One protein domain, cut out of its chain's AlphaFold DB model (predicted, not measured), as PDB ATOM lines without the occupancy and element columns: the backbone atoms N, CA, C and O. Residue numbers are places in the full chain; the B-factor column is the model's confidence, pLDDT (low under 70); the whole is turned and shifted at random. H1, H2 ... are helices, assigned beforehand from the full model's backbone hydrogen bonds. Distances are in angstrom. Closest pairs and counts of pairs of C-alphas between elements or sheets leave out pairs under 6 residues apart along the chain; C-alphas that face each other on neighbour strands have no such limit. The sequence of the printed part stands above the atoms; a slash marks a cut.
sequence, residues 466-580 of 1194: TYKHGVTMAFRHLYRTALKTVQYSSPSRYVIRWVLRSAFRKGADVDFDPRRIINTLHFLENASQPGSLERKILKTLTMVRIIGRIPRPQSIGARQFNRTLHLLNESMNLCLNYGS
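AT A GLANCE: This is residues 466 to 580 of the 1194 residues of the protein "CHY-type domain-containing protein" of Trichophyton rubrum (UniProt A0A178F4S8). Three helices run along nearly one axis, with H1 between H2 and H3 at the apex of a triangle, and H4 crosses one end from H3 to H2. H5 lies across the open side, clear of the other helices, and the tail after it, residues 572 to 580, folds back toward the middle. The 115 printed residues hold five named helices, H1 to H5 in chain order, and no named strand: all helix. The whole is compact, with a radius of gyration of the C-alphas of 13.9 A and spans of 42 by 32 by 25 A.

HOW THE PARTS SIT: H1, residues 467 to 485, and H2, residues 492 to 503, form a helical hairpin. They touch through residues 475 to 483 of H1, at a shallow tilt of 19 degrees, opposite ways; their closest C-alphas, of Leu 483 and Arg 493, are 6.3 A apart. H3, residues 514 to 526, touches H1 at a shallow tilt of 12 degrees, the same way, closest at the C-alphas of Ala 482 and Leu 524, 6.0 A. H2 and H3 are apart. H4, residues 533 to 546, touches H3 about perpendicular, at 81 degrees; the closest C-alphas are those of Asn 526 and Glu 534, 6.4 A. H4 also touches H2 about perpendicular, at 85 degrees, closest at the C-alphas of Ser 492 and Thr 542, 6.2 A. H5, residues 556 to 571, touches no helix. In H1, H2, H3 and H5 every O i to N i+4 pair is within hydrogen-bond range; in H4, 9 of 10 are.

IN THESE COORDINATES: H1 begins at C-alpha 467 (125.637, 102.167, 190.886) and is 26.7 A long; H2 is 16.7 A, H3 18.7 A and H4 19.7 A. H5, 22.2 A, ends at C-alpha 571 (146.987, 93.998, 202.486).

THE WHOLE: The farthest C-alphas, of Thr 466 and Ile 556, are 42.3 A apart. The printed part has no cut, and the four links are short. Low pLDDT includes residues 545 to 560 and 576 to 580.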
ATOM      1  N   THR A 466     121.643  99.501 190.874       60.22
ATOM      2  CA  THR A 466     122.194 100.636 190.113       60.22
ATOM      3  C   THR A 466     123.277 101.369 190.907       60.22
ATOM      4  O   THR A 466     123.096 101.677 192.087       60.22
ATOM      5  N   TYR A 467     124.402 101.678 190.253       64.31
ATOM      6  CA  TYR A 467     125.637 102.167 190.886       64.31
ATOM      7  C   TYR A 467     125.405 103.245 191.965       64.31
ATOM      8  O   TYR A 467     125.807 103.089 193.118       64.31
ATOM      9  N   LYS A 468     124.637 104.296 191.640       66.62
ATOM     10  CA  LYS A 468     124.300 105.405 192.557       66.62
ATOM     11  C   LYS A 468     123.559 104.942 193.824       66.62
ATOM     12  O   LYS A 468     123.749 105.510 194.904       66.62
ATOM     13  N   HIS A 469     122.726 103.907 193.719       71.69
ATOM     14  CA  HIS A 469     122.012 103.305 194.845       71.69
ATOM     15  C   HIS A 469     122.933 102.369 195.653       71.69
ATOM     16  O   HIS A 469     122.908 102.421 196.884       71.69
ATOM     17  N   GLY A 470     123.815 101.611 194.988       73.56
ATOM     18  CA  GLY A 470     124.861 100.798 195.624       73.56
ATOM     19  C   GLY A 470     125.819 101.636 196.480       73.56
ATOM     20  O   GLY A 470     125.974 101.371 197.674       73.56
ATOM     21  N   VAL A 471     126.358 102.727 195.922       77.81
ATOM     22  CA  VAL A 471     127.179 103.731 196.635       77.81
ATOM     23  C   VAL A 471     126.430 104.312 197.841       77.81
ATOM     24  O   VAL A 471     126.979 104.418 198.943       77.81
ATOM     25  N   THR A 472     125.147 104.644 197.666       80.38
ATOM     26  CA  THR A 472     124.299 105.186 198.739       80.38
ATOM     27  C   THR A 472     124.088 104.180 199.876       80.38
ATOM     28  O   THR A 472     124.095 104.573 201.048       80.38
ATOM     29  N   MET A 473     123.927 102.890 199.569       78.69
ATOM     30  CA  MET A 473     123.821 101.842 200.587       78.69
ATOM     31  C   MET A 473     125.163 101.583 201.272       78.69
ATOM     32  O   MET A 473     125.209 101.613 202.502       78.69
ATOM     33  N   ALA A 474     126.260 101.453 200.524       82.25
ATOM     34  CA  ALA A 474     127.607 101.305 201.077       82.25
ATOM     35  C   ALA A 474     127.932 102.394 202.117       82.25
ATOM     36  O   ALA A 474     128.304 102.078 203.249       82.25
ATOM     37  N   PHE A 475     127.686 103.669 201.788       86.12
ATOM     38  CA  PHE A 475     127.861 104.781 202.728       86.12
ATOM     39  C   PHE A 475     126.985 104.633 203.985       86.12
ATOM     40  O   PHE A 475     127.457 104.848 205.103       86.12
ATOM     41  N   ARG A 476     125.705 104.260 203.826       87.12
ATOM     42  CA  ARG A 476     124.762 104.085 204.949       87.12
ATOM     43  C   ARG A 476     125.172 102.940 205.873       87.12
ATOM     44  O   ARG A 476     125.076 103.111 207.088       87.12
ATOM     45  N   HIS A 477     125.623 101.811 205.329       83.56
ATOM     46  CA  HIS A 477     126.092 100.670 206.115       83.56
ATOM     47  C   HIS A 477     127.401 101.008 206.838       83.56
ATOM     48  O   HIS A 477     127.420 100.968 208.067       83.56
ATOM     49  N   LEU A 478     128.437 101.475 206.126       87.62
ATOM     50  CA  LEU A 478     129.723 101.856 206.731       87.62
ATOM     51  C   LEU A 478     129.556 102.906 207.839       87.62
ATOM     52  O   LEU A 478     130.129 102.762 208.917       87.62
ATOM     53  N   TYR A 479     128.729 103.935 207.620       90.12
ATOM     54  CA  TYR A 479     128.485 104.973 208.625       90.12
ATOM     55  C   TYR A 479     127.714 104.455 209.849       90.12
ATOM     56  O   TYR A 479     128.024 104.850 210.973       90.12
ATOM     57  N   ARG A 480     126.733 103.559 209.666       89.19
ATOM     58  CA  ARG A 480     125.990 102.941 210.781       89.19
ATOM     59  C   ARG A 480     126.875 102.000 211.595       89.19
ATOM     60  O   ARG A 480     126.887 102.117 212.818       89.19
ATOM     61  N   THR A 481     127.622 101.113 210.938       87.62
ATOM     62  CA  THR A 481     128.528 100.170 211.606       87.62
ATOM     63  C   THR A 481     129.627 100.930 212.346       87.62
ATOM     64  O   THR A 481     129.718 100.799 213.560       87.62
ATOM     65  N   ALA A 482     130.351 101.845 211.687       87.00
ATOM     66  CA  ALA A 482     131.426 102.610 212.329       87.00
ATOM     67  C   ALA A 482     130.960 103.445 213.543       87.00
ATOM     68  O   ALA A 482     131.709 103.594 214.510       87.00
ATOM     69  N   LEU A 483     129.724 103.964 213.539       88.69
ATOM     70  CA  LEU A 483     129.145 104.634 214.710       88.69
ATOM     71  C   LEU A 483     128.859 103.673 215.875       88.69
ATOM     72  O   LEU A 483     129.114 104.049 217.021       88.69
ATOM     73  N   LYS A 484     128.374 102.451 215.600       87.06
ATOM     74  CA  LYS A 484     128.193 101.396 216.615       87.06
ATOM     75  C   LYS A 484     129.539 100.964 217.207       87.06
ATOM     76  O   LYS A 484     129.690 100.993 218.424       87.06
ATOM     77  N   THR A 485     130.527 100.675 216.357       88.81
ATOM     78  CA  THR A 485     131.909 100.311 216.725       88.81
ATOM     79  C   THR A 485     132.540 101.310 217.704       88.81
ATOM     80  O   THR A 485     133.208 100.942 218.671       88.81
ATOM     81  N   VAL A 486     132.296 102.602 217.469       86.00
ATOM     82  CA  VAL A 486     132.812 103.727 218.268       86.00
ATOM     83  C   VAL A 486     131.835 104.174 219.369       86.00
ATOM     84  O   VAL A 486     132.082 105.164 220.061       86.00
ATOM     85  N   GLN A 487     130.746 103.425 219.578       86.31
ATOM     86  CA  GLN A 487     129.743 103.631 220.631       86.31
ATOM     87  C   GLN A 487     129.207 105.076 220.660       86.31
ATOM     88  O   GLN A 487     128.974 105.652 221.718       86.31
ATOM     89  N   TYR A 488     129.057 105.691 219.477       87.00
ATOM     90  CA  TYR A 488     128.614 107.081 219.280       87.00
ATOM     91  C   TYR A 488     129.417 108.149 220.062       87.00
ATOM     92  O   TYR A 488     128.947 109.282 220.223       87.00
ATOM     93  N   SER A 489     130.636 107.820 220.506       85.88
ATOM     94  CA  SER A 489     131.474 108.679 221.352       85.88
ATOM     95  C   SER A 489     131.924 109.970 220.657       85.88
ATOM     96  O   SER A 489     132.236 110.004 219.463       85.88
ATOM     97  N   SER A 490     131.958 111.067 221.413       79.38
ATOM     98  CA  SER A 490     132.549 112.340 220.987       79.38
ATOM     99  C   SER A 490     134.019 112.392 221.430       79.38
ATOM    100  O   SER A 490     134.305 111.910 222.523       79.38
ATOM    101  N   PRO A 491     134.959 112.953 220.641       82.31
ATOM    102  CA  PRO A 491     134.785 113.556 219.313       82.31
ATOM    103  C   PRO A 491     134.802 112.547 218.146       82.31
ATOM    104  O   PRO A 491     134.460 112.907 217.019       82.31
ATOM    105  N   SER A 492     135.150 111.283 218.401       81.81
ATOM    106  CA  SER A 492     135.366 110.214 217.412       81.81
ATOM    107  C   SER A 492     134.270 110.084 216.340       81.81
ATOM    108  O   SER A 492     134.567 109.962 215.149       81.81
ATOM    109  N   ARG A 493     132.994 110.201 216.732       85.38
ATOM    110  CA  ARG A 493     131.826 110.186 215.829       85.38
ATOM    111  C   ARG A 493     131.883 111.250 214.729       85.38
ATOM    112  O   ARG A 493     131.434 111.002 213.614       85.38
ATOM    113  N   TYR A 494     132.432 112.430 215.026       84.75
ATOM    114  CA  TYR A 494     132.548 113.531 214.068       84.75
ATOM    115  C   TYR A 494     133.700 113.296 213.091       84.75
ATOM    116  O   TYR A 494     133.543 113.572 211.903       84.75
ATOM    117  N   VAL A 495     134.809 112.717 213.560       81.62
ATOM    118  CA  VAL A 495     135.943 112.325 212.711       81.62
ATOM    119  C   VAL A 495     135.526 111.261 211.701       81.62
ATOM    120  O   VAL A 495     135.715 111.464 210.507       81.62
ATOM    121  N   ILE A 496     134.870 110.184 212.137       83.50
ATOM    122  CA  ILE A 496     134.365 109.131 211.236       83.50
ATOM    123  C   ILE A 496     133.362 109.703 210.223       83.50
ATOM    124  O   ILE A 496     133.454 109.429 209.025       83.50
ATOM    125  N   ARG A 497     132.447 110.572 210.679       84.06
ATOM    126  CA  ARG A 497     131.504 111.293 209.808       84.06
ATOM    127  C   ARG A 497     132.216 112.174 208.778       84.06
ATOM    128  O   ARG A 497     131.730 112.279 207.656       84.06
ATOM    129  N   TRP A 498     133.330 112.813 209.142       80.62
ATOM    130  CA  TRP A 498     134.139 113.644 208.245       80.62
ATOM    131  C   TRP A 498     134.931 112.802 207.239       80.62
ATOM    132  O   TRP A 498     134.915 113.124 206.052       80.62
ATOM    133  N   VAL A 499     135.564 111.707 207.677       78.75
ATOM    134  CA  VAL A 499     136.358 110.812 206.816       78.75
ATOM    135  C   VAL A 499     135.468 110.148 205.768       78.75
ATOM    136  O   VAL A 499     135.707 110.327 204.576       78.75
ATOM    137  N   LEU A 500     134.383 109.482 206.182       82.12
ATOM    138  CA  LEU A 500     133.470 108.812 205.246       82.12
ATOM    139  C   LEU A 500     132.832 109.802 204.262       82.12
ATOM    140  O   LEU A 500     132.739 109.510 203.074       82.12
ATOM    141  N   ARG A 501     132.446 111.005 204.714       82.06
ATOM    142  CA  ARG A 501     131.942 112.056 203.811       82.06
ATOM    143  C   ARG A 501     133.010 112.618 202.878       82.06
ATOM    144  O   ARG A 501     132.644 113.088 201.810       82.06
ATOM    145  N   SER A 502     134.279 112.624 203.274       72.75
ATOM    146  CA  SER A 502     135.370 113.099 202.419       72.75
ATOM    147  C   SER A 502     135.710 112.069 201.347       72.75
ATOM    148  O   SER A 502     135.846 112.448 200.193       72.75
ATOM    149  N   ALA A 503     135.760 110.780 201.703       74.38
ATOM    150  CA  ALA A 503     135.965 109.686 200.755       74.38
ATOM    151  C   ALA A 503     134.832 109.629 199.711       74.38
ATOM    152  O   ALA A 503     135.076 109.851 198.529       74.38
ATOM    153  N   PHE A 504     133.576 109.483 200.149       76.69
ATOM    154  CA  PHE A 504     132.394 109.381 199.270       76.69
ATOM    155  C   PHE A 504     132.000 110.692 198.546       76.69
ATOM    156  O   PHE A 504     130.947 110.753 197.917       76.69
ATOM    157  N   ARG A 505     132.802 111.764 198.648       75.62
ATOM    158  CA  ARG A 505     132.641 113.016 197.875       75.62
ATOM    159  C   ARG A 505     133.867 113.388 197.034       75.62
ATOM    160  O   ARG A 505     133.831 114.425 196.379       75.62
ATOM    161  N   LYS A 506     134.964 112.629 197.126       68.19
ATOM    162  CA  LYS A 506     136.243 112.930 196.453       68.19
ATOM    163  C   LYS A 506     136.892 111.726 195.770       68.19
ATOM    164  O   LYS A 506     137.836 111.927 195.015       68.19
ATOM    165  N   GLY A 507     136.441 110.503 196.052       64.88
ATOM    166  CA  GLY A 507     136.746 109.361 195.195       64.88
ATOM    167  C   GLY A 507     136.086 109.554 193.832       64.88
ATOM    168  O   GLY A 507     134.965 110.061 193.762       64.88
ATOM    169  N   ALA A 508     136.791 109.176 192.771       59.94
ATOM    170  CA  ALA A 508     136.201 109.042 191.443       59.94
ATOM    171  C   ALA A 508     135.348 107.763 191.387       59.94
ATOM    172  O   ALA A 508     135.542 106.865 192.207       59.94
ATOM    173  N   ASP A 509     134.454 107.632 190.404       59.97
ATOM    174  CA  ASP A 509     133.553 106.469 190.348       59.97
ATOM    175  C   ASP A 509     134.304 105.123 190.189       59.97
ATOM    176  O   ASP A 509     133.797 104.077 190.602       59.97
ATOM    177  N   VAL A 510     135.552 105.163 189.699       57.03
ATOM    178  CA  VAL A 510     136.493 104.027 189.617       57.03
ATOM    179  C   VAL A 510     137.103 103.586 190.961       57.03
ATOM    180  O   VAL A 510     137.611 102.474 191.046       57.03
ATOM    181  N   ASP A 511     137.046 104.403 192.024       62.78
ATOM    182  CA  ASP A 511     137.535 104.034 193.373       62.78
ATOM    183  C   ASP A 511     136.522 103.119 194.134       62.78
ATOM    184  O   ASP A 511     136.779 102.720 195.274       62.78
ATOM    185  N   PHE A 512     135.349 102.798 193.559       73.88
ATOM    186  CA  PHE A 512     134.283 102.023 194.220       73.88
ATOM    187  C   PHE A 512     134.409 100.504 193.995       73.88
ATOM    188  O   PHE A 512     133.852  99.959 193.045       73.88
ATOM    189  N   ASP A 513     135.067  99.801 194.924       78.25
ATOM    190  CA  ASP A 513     135.046  98.329 194.988       78.25
ATOM    191  C   ASP A 513     134.076  97.804 196.078       78.25
ATOM    192  O   ASP A 513     134.334  97.990 197.279       78.25
ATOM    193  N   PRO A 514     132.997  97.083 195.699       77.62
ATOM    194  CA  PRO A 514     132.139  96.323 196.611       77.62
ATOM    195  C   PRO A 514     132.886  95.437 197.619       77.62
ATOM    196  O   PRO A 514     132.471  95.341 198.777       77.62
ATOM    197  N   ARG A 515     133.990  94.795 197.215       78.44
ATOM    198  CA  ARG A 515     134.745  93.852 198.057       78.44
ATOM    199  C   ARG A 515     135.497  94.596 199.161       78.44
ATOM    200  O   ARG A 515     135.354  94.230 200.327       78.44
ATOM    201  N   ARG A 516     136.176  95.708 198.839       82.62
ATOM    202  CA  ARG A 516     136.779  96.618 199.840       82.62
ATOM    203  C   ARG A 516     135.774  97.129 200.867       82.62
ATOM    204  O   ARG A 516     136.099  97.232 202.053       82.62
ATOM    205  N   ILE A 517     134.545  97.422 200.443       83.31
ATOM    206  CA  ILE A 517     133.464  97.875 201.331       83.31
ATOM    207  C   ILE A 517     133.035  96.759 202.295       83.31
ATOM    208  O   ILE A 517     132.926  97.014 203.495       83.31
ATOM    209  N   ILE A 518     132.846  95.530 201.802       82.81
ATOM    210  CA  ILE A 518     132.473  94.365 202.626       82.81
ATOM    211  C   ILE A 518     133.580  94.033 203.639       82.81
ATOM    212  O   ILE A 518     133.294  93.912 204.831       82.81
ATOM    213  N   ASN A 519     134.844  93.985 203.209       85.31
ATOM    214  CA  ASN A 519     135.981  93.761 204.108       85.31
ATOM    215  C   ASN A 519     136.080  94.857 205.184       85.31
ATOM    216  O   ASN A 519     136.374  94.578 206.345       85.31
ATOM    217  N   THR A 520     135.770  96.109 204.830       86.00
ATOM    218  CA  THR A 520     135.773  97.235 205.780       86.00
ATOM    219  C   THR A 520     134.610  97.175 206.770       86.00
ATOM    220  O   THR A 520     134.789  97.562 207.924       86.00
ATOM    221  N   LEU A 521     133.443  96.651 206.379       87.69
ATOM    222  CA  LEU A 521     132.359  96.352 207.323       87.69
ATOM    223  C   LEU A 521     132.793  95.275 208.326       87.69
ATOM    224  O   LEU A 521     132.687  95.508 209.529       87.69
ATOM    225  N   HIS A 522     133.383  94.173 207.853       84.81
ATOM    226  CA  HIS A 522     133.890  93.098 208.716       84.81
ATOM    227  C   HIS A 522     134.987  93.590 209.679       84.81
ATOM    228  O   HIS A 522     134.959  93.285 210.871       84.81
ATOM    229  N   PHE A 523     135.923  94.422 209.206       89.12
ATOM    230  CA  PHE A 523     136.933  95.067 210.055       89.12
ATOM    231  C   PHE A 523     136.297  95.948 211.145       89.12
ATOM    232  O   PHE A 523     136.735  95.935 212.295       89.12
ATOM    233  N   LEU A 524     135.248  96.711 210.811       88.44
ATOM    234  CA  LEU A 524     134.534  97.561 211.772       88.44
ATOM    235  C   LEU A 524     133.686  96.751 212.769       88.44
ATOM    236  O   LEU A 524     133.499  97.195 213.904       88.44
ATOM    237  N   GLU A 525     133.195  95.577 212.378       88.38
ATOM    238  CA  GLU A 525     132.460  94.653 213.248       88.38
ATOM    239  C   GLU A 525     133.414  93.945 214.224       88.38
ATOM    240  O   GLU A 525     133.182  93.996 215.435       88.38
ATOM    241  N   ASN A 526     134.572  93.457 213.760       86.38
ATOM    242  CA  ASN A 526     135.659  92.987 214.632       86.38
ATOM    243  C   ASN A 526     136.157  94.093 215.584       86.38
ATOM    244  O   ASN A 526     136.374  93.862 216.779       86.38
ATOM    245  N   ALA A 527     136.283  95.330 215.095       87.31
ATOM    246  CA  ALA A 527     136.649  96.491 215.907       87.31
ATOM    247  C   ALA A 527     135.581  96.879 216.950       87.31
ATOM    248  O   ALA A 527     135.832  97.756 217.781       87.31
ATOM    249  N   SER A 528     134.386  96.276 216.926       84.19
ATOM    250  CA  SER A 528     133.363  96.484 217.958       84.19
ATOM    251  C   SER A 528     133.653  95.660 219.217       84.19
ATOM    252  O   SER A 528     133.294  96.077 220.323       84.19
ATOM    253  N   GLN A 529     134.331  94.516 219.077       85.81
ATOM    254  CA  GLN A 529     134.673  93.635 220.193       85.81
ATOM    255  C   GLN A 529     135.650  94.324 221.171       85.81
ATOM    256  O   GLN A 529     136.479  95.145 220.763       85.81
ATOM    257  N   PRO A 530     135.561  94.088 222.490       77.62
ATOM    258  CA  PRO A 530     136.548  94.603 223.436       77.62
ATOM    259  C   PRO A 530     137.909  93.912 223.228       77.62
ATOM    260  O   PRO A 530     137.985  92.703 223.075       77.62
ATOM    261  N   GLY A 531     138.997  94.688 223.221       79.75
ATOM    262  CA  GLY A 531     140.376  94.171 223.173       79.75
ATOM    263  C   GLY A 531     140.988  93.911 221.784       79.75
ATOM    264  O   GLY A 531     142.223  93.882 221.693       79.75
ATOM    265  N   SER A 532     140.176  93.797 220.723       88.75
ATOM    266  CA  SER A 532     140.627  93.444 219.363       88.75
ATOM    267  C   SER A 532     141.669  94.412 218.776       88.75
ATOM    268  O   SER A 532     141.748  95.595 219.142       88.75
ATOM    269  N   LEU A 533     142.511  93.904 217.868       84.06
ATOM    270  CA  LEU A 533     143.571  94.690 217.223       84.06
ATOM    271  C   LEU A 533     142.972  95.763 216.312       84.06
ATOM    272  O   LEU A 533     143.414  96.908 216.327       84.06
ATOM    273  N   GLU A 534     141.893  95.430 215.617       87.19
ATOM    274  CA  GLU A 534     141.097  96.313 214.773       87.19
ATOM    275  C   GLU A 534     140.530  97.487 215.585       87.19
ATOM    276  O   GLU A 534     140.583  98.635 215.137       87.19
ATOM    277  N   ARG A 535     140.091  97.252 216.834       86.25
ATOM    278  CA  ARG A 535     139.643  98.326 217.739       86.25
ATOM    279  C   ARG A 535     140.791  99.220 218.201       86.25
ATOM    280  O   ARG A 535     140.591 100.427 218.349       86.25
ATOM    281  N   LYS A 536     141.989  98.664 218.418       84.69
ATOM    282  CA  LYS A 536     143.206  99.438 218.728       84.69
ATOM    283  C   LYS A 536     143.617 100.299 217.525       84.69
ATOM    284  O   LYS A 536     143.780 101.506 217.682       84.69
ATOM    285  N   ILE A 537     143.666  99.718 216.323       83.44
ATOM    286  CA  ILE A 537     143.959 100.413 215.058       83.44
ATOM    287  C   ILE A 537     142.951 101.544 214.812       83.44
ATOM    288  O   ILE A 537     143.359 102.683 214.589       83.44
ATOM    289  N   LEU A 538     141.644 101.278 214.921       85.00
ATOM    290  CA  LEU A 538     140.597 102.285 214.716       85.00
ATOM    291  C   LEU A 538     140.671 103.424 215.746       85.00
ATOM    292  O   LEU A 538     140.503 104.592 215.382       85.00
ATOM    293  N   LYS A 539     140.968 103.119 217.020       83.25
ATOM    294  CA  LYS A 539     141.229 104.146 218.042       83.25
ATOM    295  C   LYS A 539     142.433 105.010 217.663       83.25
ATOM    296  O   LYS A 539     142.295 106.230 217.666       83.25
ATOM    297  N   THR A 540     143.564 104.416 217.282       81.50
ATOM    298  CA  THR A 540     144.775 105.152 216.872       81.50
ATOM    299  C   THR A 540     144.523 106.027 215.641       81.50
ATOM    300  O   THR A 540     144.808 107.223 215.683       81.50
ATOM    301  N   LEU A 541     143.905 105.478 214.587       78.44
ATOM    302  CA  LEU A 541     143.485 106.215 213.384       78.44
ATOM    303  C   LEU A 541     142.639 107.446 213.724       78.44
ATOM    304  O   LEU A 541     142.867 108.541 213.205       78.44
ATOM    305  N   THR A 542     141.665 107.268 214.617       78.69
ATOM    306  CA  THR A 542     140.768 108.352 215.018       78.69
ATOM    307  C   THR A 542     141.507 109.379 215.880       78.69
ATOM    308  O   THR A 542     141.390 110.574 215.624       78.69
ATOM    309  N   MET A 543     142.326 108.946 216.846       73.31
ATOM    310  CA  MET A 543     143.071 109.832 217.752       73.31
ATOM    311  C   MET A 543     144.126 110.682 217.038       73.31
ATOM    312  O   MET A 543     144.187 111.883 217.293       73.31
ATOM    313  N   VAL A 544     144.880 110.123 216.083       72.19
ATOM    314  CA  VAL A 544     145.815 110.896 215.235       72.19
ATOM    315  C   VAL A 544     145.087 112.034 214.507       72.19
ATOM    316  O   VAL A 544     145.620 113.136 214.370       72.19
ATOM    317  N   ARG A 545     143.831 111.808 214.098       67.88
ATOM    318  CA  ARG A 545     142.995 112.825 213.448       67.88
ATOM    319  C   ARG A 545     142.373 113.826 214.435       67.88
ATOM    320  O   ARG A 545     142.240 114.990 214.065       67.88
ATOM    321  N   ILE A 546     142.012 113.399 215.654       69.81
ATOM    322  CA  ILE A 546     141.460 114.246 216.735       69.81
ATOM    323  C   ILE A 546     142.507 115.234 217.259       69.81
ATOM    324  O   ILE A 546     142.219 116.417 217.395       69.81
ATOM    325  N   ILE A 547     143.719 114.753 217.547       63.38
ATOM    326  CA  ILE A 547     144.765 115.491 218.282       63.38
ATOM    327  C   ILE A 547     145.377 116.635 217.441       63.38
ATOM    328  O   ILE A 547     146.245 117.369 217.906       63.38
ATOM    329  N   GLY A 548     144.973 116.799 216.177       55.69
ATOM    330  CA  GLY A 548     145.483 117.841 215.275       55.69
ATOM    331  C   GLY A 548     146.925 117.615 214.803       55.69
ATOM    332  O   GLY A 548     147.316 118.166 213.776       55.69
ATOM    333  N   ARG A 549     147.684 116.735 215.475       43.84
ATOM    334  CA  ARG A 549     148.997 116.208 215.070       43.84
ATOM    335  C   ARG A 549     148.896 115.268 213.857       43.84
ATOM    336  O   ARG A 549     149.363 114.135 213.895       43.84
ATOM    337  N   ILE A 550     148.380 115.786 212.744       44.88
ATOM    338  CA  ILE A 550     149.017 115.521 211.455       44.88
ATOM    339  C   ILE A 550     150.330 116.318 211.508       44.88
ATOM    340  O   ILE A 550     150.273 117.549 211.575       44.88
ATOM    341  N   PRO A 551     151.514 115.678 211.538       39.88
ATOM    342  CA  PRO A 551     152.766 116.411 211.387       39.88
ATOM    343  C   PRO A 551     152.739 117.169 210.049       39.88
ATOM    344  O   PRO A 551     152.106 116.683 209.111       39.88
ATOM    345  N   ARG A 552     153.413 118.331 209.937       40.03
ATOM    346  CA  ARG A 552     153.495 119.110 208.673       40.03
ATOM    347  C   ARG A 552     153.668 118.144 207.483       40.03
ATOM    348  O   ARG A 552     154.502 117.253 207.619       40.03
ATOM    349  N   PRO A 553     152.973 118.285 206.337       50.66
ATOM    350  CA  PRO A 553     152.897 117.231 205.303       50.66
ATOM    351  C   PRO A 553     154.247 116.796 204.687       50.66
ATOM    352  O   PRO A 553     154.346 115.766 204.026       50.66
ATOM    353  N   GLN A 554     155.319 117.551 204.934       49.75
ATOM    354  CA  GLN A 554     156.699 117.226 204.554       49.75
ATOM    355  C   GLN A 554     157.452 116.366 205.597       49.75
ATOM    356  O   GLN A 554     158.550 115.890 205.322       49.75
ATOM    357  N   SER A 555     156.881 116.149 206.783       57.84
ATOM    358  CA  SER A 555     157.456 115.368 207.881       57.84
ATOM    359  C   SER A 555     157.562 113.883 207.534       57.84
ATOM    360  O   SER A 555     156.604 113.264 207.067       57.84
ATOM    361  N   ILE A 556     158.714 113.296 207.861       57.34
ATOM    362  CA  ILE A 556     159.014 111.872 207.668       57.34
ATOM    363  C   ILE A 556     157.956 110.992 208.356       57.34
ATOM    364  O   ILE A 556     157.442 110.066 207.735       57.34
ATOM    365  N   GLY A 557     157.542 111.334 209.583       60.56
ATOM    366  CA  GLY A 557     156.531 110.577 210.330       60.56
ATOM    367  C   GLY A 557     155.137 110.594 209.689       60.56
ATOM    368  O   GLY A 557     154.463 109.569 209.676       60.56
ATOM    369  N   ALA A 558     154.720 111.716 209.086       61.72
ATOM    370  CA  ALA A 558     153.453 111.789 208.349       61.72
ATOM    371  C   ALA A 558     153.481 110.905 207.091       61.72
ATOM    372  O   ALA A 558     152.538 110.161 206.823       61.72
ATOM    373  N   ARG A 559     154.595 110.945 206.348       60.38
ATOM    374  CA  ARG A 559     154.809 110.127 205.145       60.38
ATOM    375  C   ARG A 559     154.867 108.635 205.473       60.38
ATOM    376  O   ARG A 559     154.246 107.836 204.777       60.38
ATOM    377  N   GLN A 560     155.561 108.262 206.548       66.56
ATOM    378  CA  GLN A 560     155.648 106.877 207.013       66.56
ATOM    379  C   GLN A 560     154.280 106.359 207.479       66.56
ATOM    380  O   GLN A 560     153.878 105.279 207.058       66.56
ATOM    381  N   PHE A 561     153.525 107.154 208.247       70.44
ATOM    382  CA  PHE A 561     152.154 106.825 208.651       70.44
ATOM    383  C   PHE A 561     151.232 106.620 207.439       70.44
ATOM    384  O   PHE A 561     150.618 105.561 207.325       70.44
ATOM    385  N   ASN A 562     151.193 107.564 206.488       68.94
ATOM    386  CA  ASN A 562     150.391 107.424 205.264       68.94
ATOM    387  C   ASN A 562     150.804 106.181 204.451       68.94
ATOM    388  O   ASN A 562     149.936 105.454 203.972       68.94
ATOM    389  N   ARG A 563     152.107 105.874 204.348       72.06
ATOM    390  CA  ARG A 563     152.601 104.663 203.666       72.06
ATOM    391  C   ARG A 563     152.190 103.378 204.391       72.06
ATOM    392  O   ARG A 563     151.790 102.426 203.729       72.06
ATOM    393  N   THR A 564     152.213 103.347 205.725       73.88
ATOM    394  CA  THR A 564     151.669 102.221 206.502       73.88
ATOM    395  C   THR A 564     150.160 102.076 206.301       73.88
ATOM    396  O   THR A 564     149.696 100.956 206.122       73.88
ATOM    397  N   LEU A 565     149.389 103.169 206.260       73.62
ATOM    398  CA  LEU A 565     147.946 103.098 205.989       73.62
ATOM    399  C   LEU A 565     147.624 102.658 204.559       73.62
ATOM    400  O   LEU A 565     146.632 101.964 204.352       73.62
ATOM    401  N   HIS A 566     148.451 103.022 203.578       72.56
ATOM    402  CA  HIS A 566     148.337 102.492 202.221       72.56
ATOM    403  C   HIS A 566     148.579 100.979 202.217       72.56
ATOM    404  O   HIS A 566     147.745 100.228 201.725       72.56
ATOM    405  N   LEU A 567     149.677 100.514 202.821       74.12
ATOM    406  CA  LEU A 567     149.990  99.084 202.914       74.12
ATOM    407  C   LEU A 567     148.904  98.295 203.667       74.12
ATOM    408  O   LEU A 567     148.585  97.189 203.256       74.12
ATOM    409  N   LEU A 568     148.295  98.878 204.707       78.19
ATOM    410  CA  LEU A 568     147.175  98.294 205.456       78.19
ATOM    411  C   LEU A 568     145.887  98.188 204.616       78.19
ATOM    412  O   LEU A 568     145.155  97.204 204.714       78.19
ATOM    413  N   ASN A 569     145.600  99.212 203.806       78.69
ATOM    414  CA  ASN A 569     144.433  99.235 202.925       78.69
ATOM    415  C   ASN A 569     144.571  98.267 201.746       78.69
ATOM    416  O   ASN A 569     143.554  97.743 201.310       78.69
ATOM    417  N   GLU A 570     145.785  98.007 201.258       78.50
ATOM    418  CA  GLU A 570     146.014  96.994 200.222       78.50
ATOM    419  C   GLU A 570     146.069  95.575 200.818       78.50
ATOM    420  O   GLU A 570     145.401  94.681 200.310       78.50
ATOM    421  N   SER A 571     146.780  95.351 201.935       77.81
ATOM    422  CA  SER A 571     146.987  93.998 202.486       77.81
ATOM    423  C   SER A 571     145.725  93.338 203.048       77.81
ATOM    424  O   SER A 571     145.576  92.124 202.940       77.81
ATOM    425  N   MET A 572     144.802  94.116 203.619       74.19
ATOM    426  CA  MET A 572     143.475  93.636 204.040       74.19
ATOM    427  C   MET A 572     142.365  93.974 203.025       74.19
ATOM    428  O   MET A 572     141.188  93.726 203.293       74.19
ATOM    429  N   ASN A 573     142.724  94.554 201.872       78.56
ATOM    430  CA  ASN A 573     141.812  95.099 200.863       78.56
ATOM    431  C   ASN A 573     140.651  95.898 201.501       78.56
ATOM    432  O   ASN A 573     139.492  95.488 201.452       78.56
ATOM    433  N   LEU A 574     140.975  97.017 202.156       78.31
ATOM    434  CA  LEU A 574     140.045  97.902 202.874       78.31
ATOM    435  C   LEU A 574     139.883  99.254 202.163       78.31
ATOM    436  O   LEU A 574     140.716  99.655 201.349       78.31
ATOM    437  N   CYS A 575     138.824  99.994 202.498       71.19
ATOM    438  CA  CYS A 575     138.568 101.364 202.036       71.19
ATOM    439  C   CYS A 575     138.713 102.409 203.165       71.19
ATOM    440  O   CYS A 575     138.031 103.440 203.176       71.19
ATOM    441  N   LEU A 576     139.598 102.166 204.142       63.72
ATOM    442  CA  LEU A 576     139.886 103.077 205.256       63.72
ATOM    443  C   LEU A 576     140.796 104.235 204.799       63.72
ATOM    444  O   LEU A 576     141.948 104.357 205.223       63.72
ATOM    445  N   ASN A 577     140.270 105.133 203.960       62.78
ATOM    446  CA  ASN A 577     140.994 106.313 203.473       62.78
ATOM    447  C   ASN A 577     141.096 107.423 204.548       62.78
ATOM    448  O   ASN A 577     140.435 108.459 204.480       62.78
ATOM    449  N   TYR A 578     141.921 107.178 205.571       54.41
ATOM    450  CA  TYR A 578     142.195 108.107 206.679       54.41
ATOM    451  C   TYR A 578     143.413 109.019 206.430       54.41
ATOM    452  O   TYR A 578     143.658 109.919 207.236       54.41
ATOM    453  N   GLY A 579     144.161 108.824 205.336       39.91
ATOM    454  CA  GLY A 579     145.448 109.489 205.114       39.91
ATOM    455  C   GLY A 579     145.824 109.699 203.648       39.91
ATOM    456  O   GLY A 579     146.631 108.954 203.109       39.91
ATOM    457  N   SER A 580     145.297 110.761 203.031       37.09
ATOM    458  CA  SER A 580     146.015 111.510 201.985       37.09
ATOM    459  C   SER A 580     145.406 112.915 201.769       37.09
ATOM    460  O   SER A 580     144.404 113.060 201.069       37.09
TER     461      SER A 580